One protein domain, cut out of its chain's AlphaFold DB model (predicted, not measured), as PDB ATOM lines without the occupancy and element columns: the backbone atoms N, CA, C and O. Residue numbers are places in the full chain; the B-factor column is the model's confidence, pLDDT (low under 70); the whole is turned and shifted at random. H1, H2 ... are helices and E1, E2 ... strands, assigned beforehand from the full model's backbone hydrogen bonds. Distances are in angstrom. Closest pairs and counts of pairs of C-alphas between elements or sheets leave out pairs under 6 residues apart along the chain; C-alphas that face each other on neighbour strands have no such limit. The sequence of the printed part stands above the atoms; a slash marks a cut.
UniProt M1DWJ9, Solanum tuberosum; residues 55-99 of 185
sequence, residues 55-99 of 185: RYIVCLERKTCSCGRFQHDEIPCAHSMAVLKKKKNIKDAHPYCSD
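This is residues 55 to 99 of the 185 residues of a protein of Solanum tuberosum (UniProt M1DWJ9). A small fold, much of it loop: the short strand E1 passes over the early part of the helix H2, and the chain then folds back beside the end of E1 before the small helix H1. After H2 an unnamed tail, residues 87 to 99, swings out and folds back, and residues 86 to 91 stick out at the turn. The printed part has 45 residues with one named strand and two named helices, in the order E1, H1, H2, and the class is mixed, helices and strands, though under half of the residues, 19, are in named elements. The whole is compact, with a radius of gyration of the C-alphas of 9.5 A, and spans 28 by 25 by 15 A.

E1, residues 55 to 59, pairs with no named strand, but its residues 58 to 59 pair antiparallel with residues 64 to 65. H1, residues 69 to 73, is apart from E1. H2, residues 78 to 86, has 5 pairs of C-alphas within 8 A of E1, the closest those of Val 58 and Ser 80, 5.9 A apart. H1 and H2 are close but not clearly touching; their closest C-alphas, of Phe 70 and Ser 80, are 7.5 A apart. In H1 and H2 every O i to N i+4 pair is within hydrogen-bond range.

E1 begins at C-alpha 55, (36.054, 143.895, 50.454), and measures 13.5 A from first to last C-alpha. H1 measures 5.7 A. H2 measures 12.5 A and ends at C-alpha 86, (44.032, 131.143, 44.514).

The C-alphas farthest apart, of Arg 55 and Asp 99, are 28.4 A apart. The printed part has no cut. The link from E1 to H1 is short and that from H1 to H2 tight. The mean pLDDT of the printed part is 92.8, and no printed residue is under 70.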
ATOM      1  N   ARG A  55      34.686 144.387  50.621       92.75
ATOM      2  CA  ARG A  55      36.054 143.895  50.454       92.75
ATOM      3  C   ARG A  55      36.594 143.369  51.779       92.75
ATOM      4  O   ARG A  55      36.722 144.123  52.741       92.75
ATOM      5  N   TYR A  56      37.015 142.112  51.781       93.88
ATOM      6  CA  TYR A  56      37.694 141.465  52.894       93.88
ATOM      7  C   TYR A  56      39.190 141.345  52.633       93.88
ATOM      8  O   TYR A  56      39.607 140.959  51.542       93.88
ATOM      9  N   ILE A  57      39.998 141.687  53.630       93.38
ATOM     10  CA  ILE A  57      41.462 141.656  53.566       93.38
ATOM     11  C   ILE A  57      41.951 140.459  54.376       93.38
ATOM     12  O   ILE A  57      41.548 140.301  55.528       93.38
ATOM     13  N   VAL A  58      42.819 139.638  53.783       93.81
ATOM     14  CA  VAL A  58      43.354 138.417  54.397       93.81
ATOM     15  C   VAL A  58      44.877 138.500  54.492       93.81
ATOM     16  O   VAL A  58      45.555 138.817  53.511       93.81
ATOM     17  N   CYS A  59      45.406 138.146  55.661       92.31
ATOM     18  CA  CYS A  59      46.821 137.892  55.903       92.31
ATOM     19  C   CYS A  59      46.960 136.471  56.466       92.31
ATOM     20  O   CYS A  59      46.581 136.198  57.602       92.31
ATOM     21  N   LEU A  60      47.465 135.554  55.650       90.75
ATOM     22  CA  LEU A  60      47.652 134.146  55.986       90.75
ATOM     23  C   LEU A  60      48.810 133.950  56.964       90.75
ATOM     24  O   LEU A  60      48.706 133.106  57.846       90.75
ATOM     25  N   GLU A  61      49.879 134.743  56.836       89.44
ATOM     26  CA  GLU A  61      51.025 134.711  57.757       89.44
ATOM     27  C   GLU A  61      50.594 135.011  59.196       89.44
ATOM     28  O   GLU A  61      50.940 134.287  60.124       89.44
ATOM     29  N   ARG A  62      49.767 136.047  59.374       90.25
ATOM     30  CA  ARG A  62      49.232 136.437  60.684       90.25
ATOM     31  C   ARG A  62      47.946 135.699  61.062       90.25
ATOM     32  O   ARG A  62      47.391 135.996  62.112       90.25
ATOM     33  N   LYS A  63      47.447 134.802  60.204       92.56
ATOM     34  CA  LYS A  63      46.149 134.123  60.350       92.56
ATOM     35  C   LYS A  63      44.986 135.094  60.639       92.56
ATOM     36  O   LYS A  63      44.156 134.862  61.512       92.56
ATOM     37  N   THR A  64      44.922 136.219  59.918       94.06
ATOM     38  CA  THR A  64      43.881 137.244  60.103       94.06
ATOM     39  C   THR A  64      43.027 137.467  58.859       94.06
ATOM     40  O   THR A  64      43.500 137.424  57.721       94.06
ATOM     41  N   CYS A  65      41.744 137.757  59.084       95.31
ATOM     42  CA  CYS A  65      40.822 138.253  58.070       95.31
ATOM     43  C   CYS A  65      40.036 139.449  58.619       95.31
ATOM     44  O   CYS A  65      39.644 139.466  59.785       95.31
ATOM     45  N   SER A  66      39.730 140.443  57.787       94.56
ATOM     46  CA  SER A  66      38.896 141.577  58.207       94.56
ATOM     47  C   SER A  66      37.449 141.191  58.553       94.56
ATOM     48  O   SER A  66      36.736 142.009  59.122       94.56
ATOM     49  N   CYS A  67      37.004 139.962  58.258       95.25
ATOM     50  CA  CYS A  67      35.731 139.437  58.763       95.25
ATOM     51  C   CYS A  67      35.794 138.971  60.231       95.25
ATOM     52  O   CYS A  67      34.765 138.607  60.791       95.25
ATOM     53  N   GLY A  68      36.984 138.923  60.842       94.69
ATOM     54  CA  GLY A  68      37.210 138.538  62.242       94.69
ATOM     55  C   GLY A  68      37.155 137.034  62.527       94.69
ATOM     56  O   GLY A  68      37.738 136.577  63.506       94.69
ATOM     57  N   ARG A  69      36.511 136.245  61.660       96.50
ATOM     58  CA  ARG A  69      36.326 134.797  61.855       96.50
ATOM     59  C   ARG A  69      37.629 134.016  61.941       96.50
ATOM     60  O   ARG A  69      37.726 133.111  62.750       96.50
ATOM     61  N   PHE A  70      38.635 134.378  61.146       95.81
ATOM     62  CA  PHE A  70      39.910 133.652  61.159       95.81
ATOM     63  C   PHE A  70      40.633 133.805  62.509       95.81
ATOM     64  O   PHE A  70      41.248 132.868  62.996       95.81
ATOM     65  N   GLN A  71      40.502 134.966  63.145       95.00
ATOM     66  CA  GLN A  71      41.081 135.238  64.456       95.00
ATOM     67  C   GLN A  71      40.290 134.573  65.579       95.00
ATOM     68  O   GLN A  71      40.881 134.087  66.528       95.00
ATOM     69  N   HIS A  72      38.960 134.593  65.477       95.62
ATOM     70  CA  HIS A  72      38.081 134.069  66.516       95.62
ATOM     71  C   HIS A  72      38.050 132.540  66.532       95.62
ATOM     72  O   HIS A  72      38.145 131.926  67.587       95.62
ATOM     73  N   ASP A  73      37.897 131.932  65.358       95.88
ATOM     74  CA  ASP A  73      37.736 130.485  65.226       95.88
ATOM     75  C   ASP A  73      39.096 129.782  65.061       95.88
ATOM     76  O   ASP A  73      39.152 128.563  65.001       95.88
ATOM     77  N   GLU A  74      40.185 130.545  64.899       95.69
ATOM     78  CA  GLU A  74      41.553 130.072  64.625       95.69
ATOM     79  C   GLU A  74      41.675 129.049  63.470       95.69
ATOM     80  O   GLU A  74      42.649 128.299  63.345       95.69
ATOM     81  N   ILE A  75      40.680 129.045  62.586       96.00
ATOM     82  CA  ILE A  75      40.568 128.223  61.383       96.00
ATOM     83  C   ILE A  75      40.346 129.169  60.198       96.00
ATOM     84  O   ILE A  75      39.623 130.166  60.327       96.00
ATOM     85  N   PRO A  76      40.925 128.887  59.016       96.31
ATOM     86  CA  PRO A  76      40.688 129.691  57.826       96.31
ATOM     87  C   PRO A  76      39.193 129.879  57.528       96.31
ATOM     88  O   PRO A  76      38.472 128.941  57.194       96.31
ATOM     89  N   CYS A  77      38.730 131.127  57.585       96.50
ATOM     90  CA  CYS A  77      37.369 131.478  57.182       96.50
ATOM     91  C   CYS A  77      37.168 131.344  55.660       96.50
ATOM     92  O   CYS A  77      38.132 131.205  54.905       96.50
ATOM     93  N   ALA A  78      35.927 131.473  55.174       96.12
ATOM     94  CA  ALA A  78      35.608 131.364  53.744       96.12
ATOM     95  C   ALA A  78      36.460 132.291  52.849       96.12
ATOM     96  O   ALA A  78      36.938 131.872  51.793       96.12
ATOM     97  N   HIS A  79      36.724 133.527  53.290       95.81
ATOM     98  CA  HIS A  79      37.591 134.467  52.567       95.81
ATOM     99  C   HIS A  79      39.047 134.000  52.549       95.81
ATOM    100  O   HIS A  79      39.697 134.019  51.505       95.81
ATOM    101  N   SER A  80      39.556 133.530  53.687       95.19
ATOM    102  CA  SER A  80      40.929 133.025  53.795       95.19
ATOM    103  C   SER A  80      41.126 131.781  52.939       95.19
ATOM    104  O   SER A  80      42.095 131.696  52.189       95.19
ATOM    105  N   MET A  81      40.145 130.878  52.941       95.62
ATOM    106  CA  MET A  81      40.098 129.713  52.062       95.62
ATOM    107  C   MET A  81      40.075 130.099  50.584       95.62
ATOM    108  O   MET A  81      40.747 129.464  49.773       95.62
ATOM    109  N   ALA A  82      39.354 131.158  50.210       94.69
ATOM    110  CA  ALA A  82      39.369 131.658  48.839       94.69
ATOM    111  C   ALA A  82      40.753 132.201  48.432       94.69
ATOM    112  O   ALA A  82      41.185 131.974  47.300       94.69
ATOM    113  N   VAL A  83      41.477 132.874  49.335       93.50
ATOM    114  CA  VAL A  83      42.863 133.315  49.079       93.50
ATOM    115  C   VAL A  83      43.814 132.123  48.979       93.50
ATOM    116  O   VAL A  83      44.620 132.075  48.049       93.50
ATOM    117  N   LEU A  84      43.687 131.138  49.872       93.69
ATOM    118  CA  LEU A  84      44.480 129.906  49.848       93.69
ATOM    119  C   LEU A  84      44.309 129.160  48.522       93.69
ATOM    120  O   LEU A  84      45.298 128.872  47.857       93.69
ATOM    121  N   LYS A  85      43.064 128.956  48.068       91.88
ATOM    122  CA  LYS A  85      42.760 128.291  46.787       91.88
ATOM    123  C   LYS A  85      43.321 129.023  45.565       91.88
ATOM    124  O   LYS A  85      43.637 128.388  44.563       91.88
ATOM    125  N   LYS A  86      43.445 130.354  45.614       90.00
ATOM    126  CA  LYS A  86      44.032 131.143  44.514       90.00
ATOM    127  C   LYS A  86      45.552 130.984  44.417       90.00
ATOM    128  O   LYS A  86      46.121 131.216  43.348       90.00
ATOM    129  N   LYS A  87      46.231 130.610  45.504       87.88
ATOM    130  CA  LYS A  87      47.684 130.420  45.515       87.88
ATOM    131  C   LYS A  87      48.038 129.031  44.980       87.88
ATOM    132  O   LYS A  87      47.904 128.035  45.673       87.88
ATOM    133  N   LYS A  88      48.597 128.979  43.766       79.12
ATOM    134  CA  LYS A  88      48.977 127.729  43.067       79.12
ATOM    135  C   LYS A  88      49.922 126.801  43.851       79.12
ATOM    136  O   LYS A  88      49.945 125.606  43.590       79.12
ATOM    137  N   ASN A  89      50.698 127.346  44.787       83.12
ATOM    138  CA  ASN A  89      51.696 126.588  45.547       83.12
ATOM    139  C   ASN A  89      51.133 125.961  46.831       83.12
ATOM    140  O   ASN A  89      51.839 125.202  47.487       83.12
ATOM    141  N   ILE A  90      49.895 126.287  47.209       86.31
ATOM    142  CA  ILE A  90      49.274 125.800  48.438       86.31
ATOM    143  C   ILE A  90      48.218 124.770  48.053       86.31
ATOM    144  O   ILE A  90      47.188 125.109  47.477       86.31
ATOM    145  N   LYS A  91      48.493 123.503  48.365       85.81
ATOM    146  CA  LYS A  91      47.538 122.400  48.181       85.81
ATOM    147  C   LYS A  91      46.777 122.070  49.459       85.81
ATOM    148  O   LYS A  91      45.672 121.550  49.383       85.81
ATOM    149  N   ASP A  92      47.371 122.388  50.605       89.81
ATOM    150  CA  ASP A  92      46.847 122.048  51.918       89.81
ATOM    151  C   ASP A  92      46.571 123.302  52.758       89.81
ATOM    152  O   ASP A  92      47.393 124.218  52.827       89.81
ATOM    153  N   ALA A  93      45.396 123.333  53.385       91.56
ATOM    154  CA  ALA A  93      44.961 124.396  54.279       91.56
ATOM    155  C   ALA A  93      45.245 124.090  55.762       91.56
ATOM    156  O   ALA A  93      45.259 125.027  56.558       91.56
ATOM    157  N   HIS A  94      45.519 122.831  56.138       91.38
ATOM    158  CA  HIS A  94      45.751 122.434  57.535       91.38
ATOM    159  C   HIS A  94      46.853 123.239  58.253       91.38
ATOM    160  O   HIS A  94      46.640 123.587  59.414       91.38
ATOM    161  N   PRO A  95      47.981 123.634  57.614       92.56
ATOM    162  CA  PRO A  95      49.005 124.454  58.276       92.56
ATOM    163  C   PRO A  95      48.504 125.825  58.757       92.56
ATOM    164  O   PRO A  95      49.121 126.458  59.615       92.56
ATOM    165  N   TYR A  96      47.390 126.301  58.198       93.25
ATOM    166  CA  TYR A  96      46.790 127.583  58.547       93.25
ATOM    167  C   TYR A  96      45.786 127.482  59.698       93.25
ATOM    168  O   TYR A  96      45.445 128.515  60.269       93.25
ATOM    169  N   CYS A  97      45.355 126.278  60.077       94.56
ATOM    170  CA  CYS A  97      44.570 126.051  61.288       94.56
ATOM    171  C   CYS A  97      45.450 126.189  62.543       94.56
ATOM    172  O   CYS A  97      46.681 126.104  62.473       94.56
ATOM    173  N   SER A  98      44.833 126.449  63.690       94.50
ATOM    174  CA  SER A  98      45.491 126.368  64.997       94.50
ATOM    175  C   SER A  98      45.818 124.929  65.380       94.50
ATOM    176  O   SER A  98      45.176 123.980  64.921       94.50
ATOM    177  N   ASP A  99      46.822 124.779  66.239       93.94
ATOM    178  CA  ASP A  99      47.246 123.484  66.765       93.94
ATOM    179  C   ASP A  99      46.144 122.819  67.598       93.94
ATOM    180  O   ASP A  99      46.087 121.595  67.650       93.94
TER     181      ASP A  99